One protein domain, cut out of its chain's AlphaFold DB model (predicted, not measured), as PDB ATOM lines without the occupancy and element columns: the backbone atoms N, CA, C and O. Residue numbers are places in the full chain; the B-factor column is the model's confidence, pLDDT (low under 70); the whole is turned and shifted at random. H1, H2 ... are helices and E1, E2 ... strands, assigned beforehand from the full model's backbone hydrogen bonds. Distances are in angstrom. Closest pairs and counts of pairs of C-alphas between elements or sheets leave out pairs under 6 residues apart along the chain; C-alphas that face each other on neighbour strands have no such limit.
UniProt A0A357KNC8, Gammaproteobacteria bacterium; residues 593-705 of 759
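This is residues 593 to 705 of the 759 residues of a protein of Gammaproteobacteria bacterium (UniProt A0A357KNC8). With little regular structure, a small three-strand sheet sits as the core between two helices, short H1 over one face and long H2 over the other, amid long loops. These three layers, of mixed class, hold 44 of 113 printed residues in E1, H1, E2, E3 and H2 along the chain; the mixed sheet has the order E1 E3 E2. The whole is compact, radius of gyration of the C-alphas 14.2 A, spans 44 by 32 by 24 A.

E1, residues 605 to 610, is parallel to E3, residues 660 to 664; N 607 and O 660, 2.8 A, are within hydrogen-bond range. H1, residues 619 to 627, is on the sheet, height 9.3 A; its closest C-alphas with E3, Cys 625 and Leu 661, are 6.5 A apart. E2, residues 649 to 653, and E3 form an antiparallel hairpin; N 652 and O 661, 2.8 A, are within hydrogen-bond range. H2, residues 685 to 703, is on the opposite face, height 9.5 A; its closest C-alphas with E3, Ala 691 and Ile 664, are 6.2 A apart. In H1 and H2 every O i to N i+4 pair is within hydrogen-bond range.

E1, 16.6 A long, begins at C-alpha 605 (213.616, 275.884, 221.368). H2, 27.5 A, ends at C-alpha 703 (226.087, 274.562, 220.007).

The printed part has no cut. Links H1 to E2 and E3 to H2 are long. Residues 642 to 646, 675 to 679 and 705 have pLDDT under 70.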
ATOM      1  N   GLN A 593     200.474 280.726 225.770       94.19
ATOM      2  CA  GLN A 593     199.538 281.812 225.483       94.19
ATOM      3  C   GLN A 593     200.246 283.153 225.261       94.19
ATOM      4  O   GLN A 593     199.859 283.920 224.380       94.19
ATOM      5  N   THR A 594     201.283 283.439 226.049       94.62
ATOM      6  CA  THR A 594     202.109 284.643 225.902       94.62
ATOM      7  C   THR A 594     202.974 284.542 224.648       94.62
ATOM      8  O   THR A 594     202.993 285.462 223.831       94.62
ATOM      9  N   LEU A 595     203.618 283.389 224.438       96.44
ATOM     10  CA  LEU A 595     204.498 283.151 223.295       96.44
ATOM     11  C   LEU A 595     203.768 283.301 221.955       96.44
ATOM     12  O   LEU A 595     204.289 283.913 221.023       96.44
ATOM     13  N   ALA A 596     202.539 282.788 221.872       97.00
ATOM     14  CA  ALA A 596     201.721 282.824 220.665       97.00
ATOM     15  C   ALA A 596     201.363 284.242 220.183       97.00
ATOM     16  O   ALA A 596     201.065 284.417 219.003       97.00
ATOM     17  N   GLN A 597     201.409 285.253 221.057       96.38
ATOM     18  CA  GLN A 597     201.099 286.640 220.686       96.38
ATOM     19  C   GLN A 597     202.187 287.247 219.794       96.38
ATOM     20  O   GLN A 597     201.870 287.941 218.828       96.38
ATOM     21  N   SER A 598     203.453 286.917 220.074       96.31
ATOM     22  CA  SER A 598     204.610 287.393 219.310       96.31
ATOM     23  C   SER A 598     205.686 286.308 219.148       96.31
ATOM     24  O   SER A 598     206.797 286.456 219.655       96.31
ATOM     25  N   PRO A 599     205.435 285.220 218.392       95.12
ATOM     26  CA  PRO A 599     206.332 284.056 218.349       95.12
ATOM     27  C   PRO A 599     207.784 284.361 217.950       95.12
ATOM     28  O   PRO A 599     208.715 283.657 218.340       95.12
ATOM     29  N   LYS A 600     207.982 285.409 217.143       94.50
ATOM     30  CA  LYS A 600     209.293 285.821 216.622       94.50
ATOM     31  C   LYS A 600     210.179 286.507 217.665       94.50
ATOM     32  O   LYS A 600     211.387 286.561 217.448       94.50
ATOM     33  N   ASP A 601     209.599 286.980 218.764       95.69
ATOM     34  CA  ASP A 601     210.319 287.718 219.808       95.69
ATOM     35  C   ASP A 601     211.029 286.767 220.788       95.69
ATOM     36  O   ASP A 601     211.937 287.169 221.509       95.69
ATOM     37  N   TYR A 602     210.660 285.483 220.770       96.94
ATOM     38  CA  TYR A 602     211.201 284.450 221.649       96.94
ATOM     39  C   TYR A 602     212.300 283.626 220.960       96.94
ATOM     40  O   TYR A 602     212.226 283.414 219.739       96.94
ATOM     41  N   PRO A 603     213.318 283.155 221.707       96.19
ATOM     42  CA  PRO A 603     214.415 282.363 221.159       96.19
ATOM     43  C   PRO A 603     213.927 280.993 220.654       96.19
ATOM     44  O   PRO A 603     212.925 280.475 221.157       96.19
ATOM     45  N   PRO A 604     214.628 280.374 219.684       97.19
ATOM     46  CA  PRO A 604     214.337 279.010 219.262       97.19
ATOM     47  C   PRO A 604     214.447 278.006 220.412       97.19
ATOM     48  O   PRO A 604     215.291 278.157 221.304       97.19
ATOM     49  N   ILE A 605     213.639 276.945 220.352       97.75
ATOM     50  CA  ILE A 605     213.616 275.884 221.368       97.75
ATOM     51  C   ILE A 605     213.763 274.489 220.762       97.75
ATOM     52  O   ILE A 605     213.261 274.216 219.675       97.75
ATOM     53  N   PHE A 606     214.389 273.584 221.501       98.69
ATOM     54  CA  PHE A 606     214.458 272.167 221.170       98.69
ATOM     55  C   PHE A 606     213.879 271.377 222.337       98.69
ATOM     56  O   PHE A 606     214.424 271.427 223.435       98.69
ATOM     57  N   ILE A 607     212.770 270.674 222.132       98.75
ATOM     58  CA  ILE A 607     212.084 269.920 223.184       98.75
ATOM     59  C   ILE A 607     212.270 268.423 222.940       98.75
ATOM     60  O   ILE A 607     212.081 267.961 221.817       98.75
ATOM     61  N   ILE A 608     212.577 267.660 223.986       98.56
ATOM     62  CA  ILE A 608     212.513 266.192 223.979       98.56
ATOM     63  C   ILE A 608     211.551 265.759 225.081       98.56
ATOM     64  O   ILE A 608     211.734 266.144 226.235       98.56
ATOM     65  N   HIS A 609     210.534 264.975 224.737       97.94
ATOM     66  CA  HIS A 609     209.495 264.552 225.676       97.94
ATOM     67  C   HIS A 609     209.139 263.077 225.472       97.94
ATOM     68  O   HIS A 609     209.080 262.590 224.338       97.94
ATOM     69  N   GLY A 610     208.904 262.373 226.577       95.12
ATOM     70  CA  GLY A 610     208.365 261.022 226.567       95.12
ATOM     71  C   GLY A 610     206.900 260.977 226.128       95.12
ATOM     72  O   GLY A 610     206.089 261.807 226.524       95.12
ATOM     73  N   GLY A 611     206.549 260.026 225.271       91.69
ATOM     74  CA  GLY A 611     205.172 259.815 224.824       91.69
ATOM     75  C   GLY A 611     204.257 259.313 225.940       91.69
ATOM     76  O   GLY A 611     203.062 259.601 225.914       91.69
ATOM     77  N   ASP A 612     204.836 258.633 226.932       89.31
ATOM     78  CA  ASP A 612     204.131 257.949 228.015       89.31
ATOM     79  C   ASP A 612     204.357 258.654 229.364       89.31
ATOM     80  O   ASP A 612     204.119 258.072 230.422       89.31
ATOM     81  N   ASP A 613     204.818 259.909 229.342       90.50
ATOM     82  CA  ASP A 613     205.033 260.717 230.540       90.50
ATOM     83  C   ASP A 613     203.715 260.907 231.313       90.50
ATOM     84  O   ASP A 613     202.812 261.646 230.910       90.50
ATOM     85  N   GLN A 614     203.603 260.208 232.445       84.81
ATOM     86  CA  GLN A 614     202.430 260.269 233.321       84.81
ATOM     87  C   GLN A 614     202.506 261.397 234.355       84.81
ATOM     88  O   GLN A 614     201.549 261.607 235.106       84.81
ATOM     89  N   LEU A 615     203.652 262.075 234.467       86.62
ATOM     90  CA  LEU A 615     203.864 263.134 235.448       86.62
ATOM     91  C   LEU A 615     203.583 264.507 234.842       86.62
ATOM     92  O   LEU A 615     202.869 265.310 235.445       86.62
ATOM     93  N   VAL A 616     204.127 264.760 233.654       92.94
ATOM     94  CA  VAL A 616     203.901 265.969 232.868       92.94
ATOM     95  C   VAL A 616     203.256 265.555 231.549       92.94
ATOM     96  O   VAL A 616     203.918 264.968 230.704       92.94
ATOM     97  N   PRO A 617     201.974 265.882 231.320       93.31
ATOM     98  CA  PRO A 617     201.312 265.523 230.077       93.31
ATOM     99  C   PRO A 617     202.047 266.091 228.857       93.31
ATOM    100  O   PRO A 617     202.318 267.295 228.789       93.31
ATOM    101  N   LEU A 618     202.261 265.251 227.843       94.12
ATOM    102  CA  LEU A 618     202.886 265.620 226.566       94.12
ATOM    103  C   LEU A 618     202.261 266.872 225.919       94.12
ATOM    104  O   LEU A 618     202.959 267.668 225.279       94.12
ATOM    105  N   ARG A 619     200.960 267.089 226.158       94.88
ATOM    106  CA  ARG A 619     200.198 268.283 225.757       94.88
ATOM    107  C   ARG A 619     200.912 269.589 226.086       94.88
ATOM    108  O   ARG A 619     200.889 270.510 225.277       94.88
ATOM    109  N   GLN A 620     201.619 269.655 227.206       96.50
ATOM    110  CA  GLN A 620     202.394 270.825 227.613       96.50
ATOM    111  C   GLN A 620     203.430 271.208 226.540       96.50
ATOM    112  O   GLN A 620     203.485 272.343 226.071       96.50
ATOM    113  N   SER A 621     204.204 270.231 226.063       97.81
ATOM    114  CA  SER A 621     205.195 270.452 225.006       97.81
ATOM    115  C   SER A 621     204.579 270.636 223.621       97.81
ATOM    116  O   SER A 621     205.098 271.423 222.829       97.81
ATOM    117  N   GLN A 622     203.447 269.980 223.337       97.19
ATOM    118  CA  GLN A 622     202.686 270.213 222.102       97.19
ATOM    119  C   GLN A 622     202.237 271.668 221.995       97.19
ATOM    120  O   GLN A 622     202.493 272.318 220.983       97.19
ATOM    121  N   ARG A 623     201.617 272.195 223.055       97.94
ATOM    122  CA  ARG A 623     201.134 273.579 223.114       97.94
ATOM    123  C   ARG A 623     202.266 274.576 222.958       97.94
ATOM    124  O   ARG A 623     202.131 275.521 222.184       97.94
ATOM    125  N   LEU A 624     203.395 274.347 223.633       98.38
ATOM    126  CA  LEU A 624     204.567 275.206 223.485       98.38
ATOM    127  C   LEU A 624     205.100 275.190 222.043       98.38
ATOM    128  O   LEU A 624     205.349 276.254 221.483       98.38
ATOM    129  N   CYS A 625     205.212 274.018 221.409       98.31
ATOM    130  CA  CYS A 625     205.624 273.914 220.005       98.31
ATOM    131  C   CYS A 625     204.628 274.601 219.052       98.31
ATOM    132  O   CYS A 625     205.027 275.328 218.142       98.31
ATOM    133  N   ASN A 626     203.326 274.425 219.275       98.12
ATOM    134  CA  ASN A 626     202.275 275.037 218.465       98.12
ATOM    135  C   ASN A 626     202.230 276.563 218.614       98.12
ATOM    136  O   ASN A 626     202.024 277.273 217.627       98.12
ATOM    137  N   ALA A 627     202.511 277.086 219.809       97.88
ATOM    138  CA  ALA A 627     202.562 278.522 220.067       97.88
ATOM    139  C   ALA A 627     203.561 279.254 219.156       97.88
ATOM    140  O   ALA A 627     203.314 280.400 218.783       97.88
ATOM    141  N   PHE A 628     204.616 278.589 218.673       96.75
ATOM    142  CA  PHE A 628     205.539 279.167 217.689       96.75
ATOM    143  C   PHE A 628     204.912 279.440 216.303       96.75
ATOM    144  O   PHE A 628     205.472 280.192 215.501       96.75
ATOM    145  N   LYS A 629     203.723 278.890 216.020       95.44
ATOM    146  CA  LYS A 629     202.875 279.244 214.864       95.44
ATOM    147  C   LYS A 629     201.801 280.286 215.178       95.44
ATOM    148  O   LYS A 629     201.017 280.622 214.294       95.44
ATOM    149  N   GLY A 630     201.782 280.821 216.396       95.94
ATOM    150  CA  GLY A 630     200.830 281.837 216.838       95.94
ATOM    151  C   GLY A 630     199.522 281.284 217.402       95.94
ATOM    152  O   GLY A 630     198.595 282.054 217.637       95.94
ATOM    153  N   ASN A 631     199.413 279.968 217.622       96.38
ATOM    154  CA  ASN A 631     198.247 279.369 218.269       96.38
ATOM    155  C   ASN A 631     198.639 278.106 219.063       96.38
ATOM    156  O   ASN A 631     199.041 277.125 218.444       96.38
ATOM    157  N   PRO A 632     198.493 278.079 220.402       96.62
ATOM    158  CA  PRO A 632     198.819 276.901 221.214       96.62
ATOM    159  C   PRO A 632     197.957 275.663 220.911       96.62
ATOM    160  O   PRO A 632     198.437 274.535 221.020       96.62
ATOM    161  N   GLU A 633     196.699 275.852 220.499       95.00
ATOM    162  CA  GLU A 633     195.747 274.753 220.263       95.00
ATOM    163  C   GLU A 633     195.901 274.114 218.879       95.00
ATOM    164  O   GLU A 633     195.568 272.944 218.681       95.00
ATOM    165  N   SER A 634     196.376 274.881 217.892       92.12
ATOM    166  CA  SER A 634     196.466 274.424 216.503       92.12
ATOM    167  C   SER A 634     197.827 274.738 215.896       92.12
ATOM    168  O   SER A 634     198.202 275.894 215.708       92.12
ATOM    169  N   GLY A 635     198.580 273.688 215.580       91.81
ATOM    170  CA  GLY A 635     199.934 273.806 215.071       91.81
ATOM    171  C   GLY A 635     200.529 272.466 214.628       91.81
ATOM    172  O   GLY A 635     199.813 271.474 214.480       91.81
ATOM    173  N   PRO A 636     201.845 272.430 214.363       91.50
ATOM    174  CA  PRO A 636     202.524 271.268 213.797       91.50
ATOM    175  C   PRO A 636     202.440 270.021 214.681       91.50
ATOM    176  O   PRO A 636     202.453 268.921 214.144       91.50
ATOM    177  N   ALA A 637     202.321 270.178 216.002       92.88
ATOM    178  CA  ALA A 637     202.265 269.086 216.972       92.88
ATOM    179  C   ALA A 637     200.833 268.764 217.451       92.88
ATOM    180  O   ALA A 637     200.661 268.113 218.481       92.88
ATOM    181  N   SER A 638     199.791 269.225 216.743       86.38
ATOM    182  CA  SER A 638     198.386 268.976 217.119       86.38
ATOM    183  C   SER A 638     197.950 267.515 216.989       86.38
ATOM    184  O   SER A 638     197.013 267.110 217.670       86.38
ATOM    185  N   ILE A 639     198.600 266.730 216.127       81.94
ATOM    186  CA  ILE A 639     198.345 265.294 215.981       81.94
ATOM    187  C   ILE A 639     199.661 264.576 216.252       81.94
ATOM    188  O   ILE A 639     200.619 264.734 215.498       81.94
ATOM    189  N   ILE A 640     199.691 263.811 217.338       82.31
ATOM    190  CA  ILE A 640     200.765 262.871 217.645       82.31
ATOM    191  C   ILE A 640     200.187 261.480 217.443       82.31
ATOM    192  O   ILE A 640     199.149 261.159 218.016       82.31
ATOM    193  N   GLU A 641     200.840 260.684 216.602       77.06
ATOM    194  CA  GLU A 641     200.435 259.306 216.350       77.06
ATOM    195  C   GLU A 641     200.513 258.512 217.657       77.06
ATOM    196  O   GLU A 641     201.570 258.451 218.291       77.06
ATOM    197  N   SER A 642     199.376 257.950 218.063       67.69
ATOM    198  CA  SER A 642     199.240 257.147 219.279       67.69
ATOM    199  C   SER A 642     199.519 255.668 219.029       67.69
ATOM    200  O   SER A 642     199.697 254.913 219.980       67.69
ATOM    201  N   ASP A 643     199.546 255.223 217.766       68.56
ATOM    202  CA  ASP A 643     199.937 253.856 217.442       68.56
ATOM    203  C   ASP A 643     201.458 253.676 217.571       68.56
ATOM    204  O   ASP A 643     202.251 253.885 216.647       68.56
ATOM    205  N   HIS A 644     201.851 253.229 218.760       67.88
ATOM    206  CA  HIS A 644     203.229 252.955 219.143       67.88
ATOM    207  C   HIS A 644     203.914 251.860 218.302       67.88
ATOM    208  O   HIS A 644     205.136 251.711 218.372       67.88
ATOM    209  N   SER A 645     203.163 251.109 217.485       66.88
ATOM    210  CA  SER A 645     203.709 250.089 216.582       66.88
ATOM    211  C   SER A 645     204.192 250.641 215.234       66.88
ATOM    212  O   SER A 645     204.931 249.954 214.527       66.88
ATOM    213  N   LEU A 646     203.807 251.873 214.876       65.94
ATOM    214  CA  LEU A 646     204.084 252.456 213.558       65.94
ATOM    215  C   LEU A 646     205.320 253.365 213.537       65.94
ATOM    216  O   LEU A 646     206.036 253.392 212.534       65.94
ATOM    217  N   GLN A 647     205.581 254.118 214.612       80.62
ATOM    218  CA  GLN A 647     206.695 255.067 214.669       80.62
ATOM    219  C   GLN A 647     207.126 255.367 216.114       80.62
ATOM    220  O   GLN A 647     206.406 256.030 216.851       80.62
ATOM    221  N   LYS A 648     208.349 254.963 216.493       89.69
ATOM    222  CA  LYS A 648     208.893 255.126 217.860       89.69
ATOM    223  C   LYS A 648     209.443 256.525 218.189       89.69
ATOM    224  O   LYS A 648     209.743 256.836 219.341       89.69
ATOM    225  N   ARG A 649     209.592 257.390 217.178       94.19
ATOM    226  CA  ARG A 649     209.952 258.808 217.344       94.19
ATOM    227  C   ARG A 649     209.256 259.691 216.327       94.19
ATOM    228  O   ARG A 649     209.423 259.486 215.125       94.19
ATOM    229  N   GLN A 650     208.624 260.754 216.807       94.69
ATOM    230  CA  GLN A 650     208.021 261.803 215.984       94.69
ATOM    231  C   GLN A 650     208.772 263.123 216.195       94.69
ATOM    232  O   GLN A 650     209.124 263.462 217.323       94.69
ATOM    233  N   ILE A 651     209.067 263.842 215.108       96.31
ATOM    234  CA  ILE A 651     209.781 265.127 215.139       96.31
ATOM    235  C   ILE A 651     208.904 266.178 214.468       96.31
ATOM    236  O   ILE A 651     208.531 266.029 213.305       96.31
ATOM    237  N   PHE A 652     208.626 267.258 215.187       97.12
ATOM    238  CA  PHE A 652     207.820 268.379 214.720       97.12
ATOM    239  C   PHE A 652     208.681 269.635 214.614       97.12
ATOM    240  O   PHE A 652     209.399 269.977 215.548       97.12
ATOM    241  N   SER A 653     208.586 270.343 213.489       97.00
ATOM    242  CA  SER A 653     209.193 271.667 213.316       97.00
ATOM    243  C   SER A 653     208.220 272.737 213.812       97.00
ATOM    244  O   SER A 653     207.174 272.968 213.201       97.00
ATOM    245  N   CYS A 654     208.555 273.379 214.931       96.75
ATOM    246  CA  CYS A 654     207.704 274.363 215.599       96.75
ATOM    247  C   CYS A 654     207.713 275.713 214.857       96.75
ATOM    248  O   CYS A 654     206.676 276.361 214.707       96.75
ATOM    249  N   ASP A 655     208.854 276.110 214.282       94.75
ATOM    250  CA  ASP A 655     208.983 277.285 213.413       94.75
ATOM    251  C   ASP A 655     210.059 277.127 212.323       94.75
ATOM    252  O   ASP A 655     210.604 276.052 212.103       94.75
ATOM    253  N   ASN A 656     210.333 278.210 211.590       91.75
ATOM    254  CA  ASN A 656     211.362 278.266 210.548       91.75
ATOM    255  C   ASN A 656     212.763 278.636 211.075       91.75
ATOM    256  O   ASN A 656     213.671 278.818 210.266       91.75
ATOM    257  N   ARG A 657     212.941 278.776 212.395       92.06
ATOM    258  CA  ARG A 657     214.225 279.081 213.053       92.06
ATOM    259  C   ARG A 657     214.815 277.839 213.716       92.06
ATOM    260  O   ARG A 657     215.608 277.950 214.645       92.06
ATOM    261  N   ASP A 658     214.425 276.673 213.203       91.19
ATOM    262  CA  ASP A 658     214.865 275.362 213.663       91.19
ATOM    263  C   ASP A 658     214.428 275.028 215.097       91.19
ATOM    264  O   ASP A 658     215.113 274.288 215.798       91.19
ATOM    265  N   SER A 659     213.284 275.566 215.545       96.81
ATOM    266  CA  SER A 659     212.650 275.085 216.774       96.81
ATOM    267  C   SER A 659     211.999 273.723 216.535       96.81
ATOM    268  O   SER A 659     211.306 273.541 215.526       96.81
ATOM    269  N   GLN A 660     212.192 272.773 217.450       97.62
ATOM    270  CA  GLN A 660     211.783 271.378 217.268       97.62
ATOM    271  C   GLN A 660     211.149 270.772 218.525       97.62
ATOM    272  O   GLN A 660     211.526 271.105 219.646       97.62
ATOM    273  N   LEU A 661     210.225 269.832 218.327       98.44
ATOM    274  CA  LEU A 661     209.706 268.930 219.354       98.44
ATOM    275  C   LEU A 661     209.956 267.484 218.924       98.44
ATOM    276  O   LEU A 661     209.456 267.044 217.892       98.44
ATOM    277  N   HIS A 662     210.716 266.754 219.730       98.19
ATOM    278  CA  HIS A 662     210.958 265.325 219.611       98.19
ATOM    279  C   HIS A 662     210.109 264.585 220.640       98.19
ATOM    280  O   HIS A 662     210.242 264.808 221.841       98.19
ATOM    281  N   VAL A 663     209.275 263.669 220.163       97.00
ATOM    282  CA  VAL A 663     208.429 262.816 220.999       97.00
ATOM    283  C   VAL A 663     208.910 261.387 220.858       97.00
ATOM    284  O   VAL A 663     208.975 260.872 219.738       97.00
ATOM    285  N   ILE A 664     209.278 260.770 221.980       95.44
ATOM    286  CA  ILE A 664     209.768 259.391 222.023       95.44
ATOM    287  C   ILE A 664     208.680 258.499 222.602       95.44
ATOM    288  O   ILE A 664     208.326 258.614 223.767       95.44
ATOM    289  N   THR A 665     208.159 257.598 221.789       89.88
ATOM    290  CA  THR A 665     207.149 256.612 222.182       89.88
ATOM    291  C   THR A 665     207.642 255.713 223.321       89.88
ATOM    292  O   THR A 665     208.811 255.331 223.303       89.88
ATOM    293  N   GLU A 666     206.775 255.346 224.276       86.81
ATOM    294  CA  GLU A 666     207.087 254.483 225.441       86.81
ATOM    295  C   GLU A 666     208.099 255.064 226.439       86.81
ATOM    296  O   GLU A 666     208.393 254.449 227.465       86.81
ATOM    297  N   ALA A 667     208.659 256.238 226.150       90.12
ATOM    298  CA  ALA A 667     209.515 256.938 227.085       90.12
ATOM    299  C   ALA A 667     208.666 257.675 228.129       90.12
ATOM    300  O   ALA A 667     207.676 258.324 227.789       90.12
ATOM    301  N   ASP A 668     209.092 257.578 229.383       88.44
ATOM    302  CA  ASP A 668     208.494 258.200 230.566       88.44
ATOM    303  C   ASP A 668     209.212 259.534 230.891       88.44
ATOM    304  O   ASP A 668     210.084 260.002 230.149       88.44
ATOM    305  N   HIS A 669     208.867 260.148 232.023       87.06
ATOM    306  CA  HIS A 669     209.285 261.485 232.439       87.06
ATOM    307  C   HIS A 669     210.800 261.705 232.515       87.06
ATOM    308  O   HIS A 669     211.267 262.807 232.288       87.06
ATOM    309  N   THR A 670     211.602 260.693 232.845       86.25
ATOM    310  CA  THR A 670     213.063 260.830 233.019       86.25
ATOM    311  C   THR A 670     213.842 260.097 231.928       86.25
ATOM    312  O   THR A 670     214.848 259.444 232.199       86.25
ATOM    313  N   LEU A 671     213.370 260.197 230.678       88.19
ATOM    314  CA  LEU A 671     213.895 259.469 229.510       88.19
ATOM    315  C   LEU A 671     215.406 259.615 229.264       88.19
ATOM    316  O   LEU A 671     215.999 258.819 228.545       88.19
ATOM    317  N   ASP A 672     216.045 260.647 229.800       86.81
ATOM    318  CA  ASP A 672     217.477 260.898 229.664       86.81
ATOM    319  C   ASP A 672     218.336 260.151 230.696       86.81
ATOM    320  O   ASP A 672     219.561 260.157 230.575       86.81
ATOM    321  N   VAL A 673     217.723 259.467 231.664       82.06
ATOM    322  CA  VAL A 673     218.388 258.609 232.654       82.06
ATOM    323  C   VAL A 673     218.447 257.164 232.148       82.06
ATOM    324  O   VAL A 673     217.543 256.684 231.469       82.06
ATOM    325  N   CYS A 674     219.524 256.445 232.451       74.12
ATOM    326  CA  CYS A 674     219.696 255.035 232.106       74.12
ATOM    327  C   CYS A 674     220.663 254.376 233.093       74.12
ATOM    328  O   CYS A 674     221.868 254.285 232.859       74.12
ATOM    329  N   LEU A 675     220.135 253.920 234.230       64.38
ATOM    330  CA  LEU A 675     220.959 253.345 235.293       64.38
ATOM    331  C   LEU A 675     221.477 251.965 234.876       64.38
ATOM    332  O   LEU A 675     220.702 251.076 234.503       64.38
ATOM    333  N   PHE A 676     222.801 251.793 234.948       55.84
ATOM    334  CA  PHE A 676     223.513 250.544 234.645       55.84
ATOM    335  C   PHE A 676     223.259 249.995 233.233       55.84
ATOM    336  O   PHE A 676     223.425 248.801 232.998       55.84
ATOM    337  N   SER A 677     222.815 250.846 232.297       60.81
ATOM    338  CA  SER A 677     222.367 250.441 230.954       60.81
ATOM    339  C   SER A 677     221.186 249.453 230.938       60.81
ATOM    340  O   SER A 677     220.945 248.803 229.923       60.81
ATOM    341  N   ILE A 678     220.462 249.310 232.053       54.75
ATOM    342  CA  ILE A 678     219.388 248.315 232.225       54.75
ATOM    343  C   ILE A 678     218.067 248.991 232.572       54.75
ATOM    344  O   ILE A 678     217.017 248.597 232.065       54.75
ATOM    345  N   LEU A 679     218.103 249.990 233.457       62.19
ATOM    346  CA  LEU A 679     216.915 250.706 233.900       62.19
ATOM    347  C   LEU A 679     216.857 252.061 233.202       62.19
ATOM    348  O   LEU A 679     217.348 253.067 233.713       62.19
ATOM    349  N   CYS A 680     216.285 252.050 232.004       78.38
ATOM    350  CA  CYS A 680     216.224 253.209 231.128       78.38
ATOM    351  C   CYS A 680     214.745 253.484 230.832       78.38
ATOM    352  O   CYS A 680     214.155 252.759 230.029       78.38
ATOM    353  N   PRO A 681     214.114 254.483 231.478       79.88
ATOM    354  CA  PRO A 681     212.709 254.850 231.279       79.88
ATOM    355  C   PRO A 681     212.456 255.530 229.919       79.88
ATOM    356  O   PRO A 681     211.596 256.389 229.791       79.88
ATOM    357  N   ALA A 682     213.204 255.154 228.883       86.12
ATOM    358  CA  ALA A 682     213.056 255.640 227.516       86.12
ATOM    359  C   ALA A 682     212.382 254.603 226.603       86.12
ATOM    360  O   ALA A 682     212.598 254.628 225.396       86.12
ATOM    361  N   GLY A 683     211.613 253.677 227.180       86.31
ATOM    362  CA  GLY A 683     210.935 252.601 226.460       86.31
ATOM    363  C   GLY A 683     211.842 251.416 226.122       86.31
ATOM    364  O   GLY A 683     212.840 251.145 226.802       86.31
ATOM    365  N   ASP A 684     211.474 250.682 225.072       87.69
ATOM    366  CA  ASP A 684     212.258 249.560 224.558       87.69
ATOM    367  C   ASP A 684     213.609 249.988 223.938       87.69
ATOM    368  O   ASP A 684     213.979 251.163 223.902       87.69
ATOM    369  N   GLN A 685     214.390 249.021 223.447       89.25
ATOM    370  CA  GLN A 685     215.722 249.290 222.896       89.25
ATOM    371  C   GLN A 685     215.702 250.249 221.691       89.25
ATOM    372  O   GLN A 685     216.666 250.995 221.486       89.25
ATOM    373  N   GLU A 686     214.642 250.225 220.880       91.50
ATOM    374  CA  GLU A 686     214.507 251.108 219.724       91.50
ATOM    375  C   GLU A 686     214.199 252.537 220.180       91.50
ATOM    376  O   GLU A 686     214.912 253.465 219.781       91.50
ATOM    377  N   SER A 687     213.229 252.710 221.083       91.88
ATOM    378  CA  SER A 687     212.922 254.007 221.694       91.88
ATOM    379  C   SER A 687     214.135 254.594 222.420       91.88
ATOM    380  O   SER A 687     214.471 255.762 222.209       91.88
ATOM    381  N   GLN A 688     214.894 253.779 223.158       92.31
ATOM    382  CA  GLN A 688     216.150 254.186 223.796       92.31
ATOM    383  C   GLN A 688     217.190 254.693 222.785       92.31
ATOM    384  O   GLN A 688     217.858 255.702 223.018       92.31
ATOM    385  N   ASN A 689     217.344 254.020 221.642       93.94
ATOM    386  CA  ASN A 689     218.281 254.452 220.603       93.94
ATOM    387  C   ASN A 689     217.852 255.781 219.966       93.94
ATOM    388  O   ASN A 689     218.692 256.652 219.728       93.94
ATOM    389  N   LEU A 690     216.553 255.963 219.732       96.00
ATOM    390  CA  LEU A 690     215.993 257.188 219.163       96.00
ATOM    391  C   LEU A 690     216.011 258.363 220.150       96.00
ATOM    392  O   LEU A 690     216.255 259.503 219.738       96.00
ATOM    393  N   ALA A 691     215.797 258.106 221.440       95.88
ATOM    394  CA  ALA A 691     215.980 259.083 222.509       95.88
ATOM    395  C   ALA A 691     217.447 259.515 222.601       95.88
ATOM    396  O   ALA A 691     217.725 260.712 222.598       95.88
ATOM    397  N   ARG A 692     218.396 258.571 222.560       95.50
ATOM    398  CA  ARG A 692     219.837 258.873 222.541       95.50
ATOM    399  C   ARG A 692     220.242 259.736 221.347       95.50
ATOM    400  O   ARG A 692     220.937 260.732 221.531       95.50
ATOM    401  N   ASP A 693     219.783 259.391 220.143       96.94
ATOM    402  CA  ASP A 693     220.013 260.198 218.934       96.94
ATOM    403  C   ASP A 693     219.403 261.604 219.077       96.94
ATOM    404  O   ASP A 693     220.009 262.595 218.677       96.94
ATOM    405  N   SER A 694     218.225 261.723 219.697       98.00
ATOM    406  CA  SER A 694     217.580 263.021 219.947       98.00
ATOM    407  C   SER A 694     218.348 263.870 220.963       98.00
ATOM    408  O   SER A 694     218.522 265.061 220.727       98.00
ATOM    409  N   LEU A 695     218.865 263.270 222.042       96.88
ATOM    410  CA  LEU A 695     219.722 263.947 223.023       96.88
ATOM    411  C   LEU A 695     221.001 264.471 222.363       96.88
ATOM    412  O   LEU A 695     221.318 265.651 222.484       96.88
ATOM    413  N   GLN A 696     221.691 263.628 221.588       95.62
ATOM    414  CA  GLN A 696     222.903 264.020 220.860       95.62
ATOM    415  C   GLN A 696     222.641 265.169 219.878       95.62
ATOM    416  O   GLN A 696     223.408 266.136 219.844       95.62
ATOM    417  N   LYS A 697     221.538 265.101 219.121       96.44
ATOM    418  CA  LYS A 697     221.102 266.186 218.230       96.44
ATOM    419  C   LYS A 697     220.771 267.460 218.993       96.44
ATOM    420  O   LYS A 697     221.186 268.523 218.554       96.44
ATOM    421  N   GLY A 698     220.099 267.361 220.139       97.00
ATOM    422  CA  GLY A 698     219.811 268.502 221.008       97.00
ATOM    423  C   GLY A 698     221.087 269.185 221.507       97.00
ATOM    424  O   GLY A 698     221.199 270.409 221.435       97.00
ATOM    425  N   TYR A 699     222.093 268.412 221.932       95.50
ATOM    426  CA  TYR A 699     223.377 268.969 222.365       95.50
ATOM    427  C   TYR A 699     224.107 269.690 221.220       95.50
ATOM    428  O   TYR A 699     224.592 270.805 221.402       95.50
ATOM    429  N   GLN A 700     224.139 269.088 220.027       94.81
ATOM    430  CA  GLN A 700     224.731 269.705 218.834       94.81
ATOM    431  C   GLN A 700     223.963 270.954 218.391       94.81
ATOM    432  O   GLN A 700     224.568 271.967 218.047       94.81
ATOM    433  N   TRP A 701     222.631 270.894 218.415       96.25
ATOM    434  CA  TRP A 701     221.740 271.996 218.061       96.25
ATOM    435  C   TRP A 701     221.936 273.200 218.977       96.25
ATOM    436  O   TRP A 701     222.001 274.332 218.491       96.25
ATOM    437  N   LEU A 702     222.118 272.964 220.282       95.31
ATOM    438  CA  LEU A 702     222.478 274.017 221.225       95.31
ATOM    439  C   LEU A 702     223.774 274.704 220.806       95.31
ATOM    440  O   LEU A 702     223.856 275.923 220.886       95.31
ATOM    441  N   ARG A 703     224.789 273.966 220.345       92.62
ATOM    442  CA  ARG A 703     226.087 274.562 220.007       92.62
ATOM    443  C   ARG A 703     226.065 275.427 218.746       92.62
ATOM    444  O   ARG A 703     226.948 276.273 218.586       92.62
ATOM    445  N   GLN A 704     225.099 275.219 217.853       86.94
ATOM    446  CA  GLN A 704     225.021 275.925 216.575       86.94
ATOM    447  C   GLN A 704     224.978 277.444 216.771       86.94
ATOM    448  O   GLN A 704     224.226 277.967 217.596       86.94
ATOM    449  N   ASN A 705     225.750 278.163 215.961       69.38
ATOM    450  CA  ASN A 705     225.685 279.618 215.890       69.38
ATOM    451  C   ASN A 705     224.613 280.018 214.872       69.38
ATOM    452  O   ASN A 705     224.583 279.476 213.765       69.38
TER     453      ASN A 705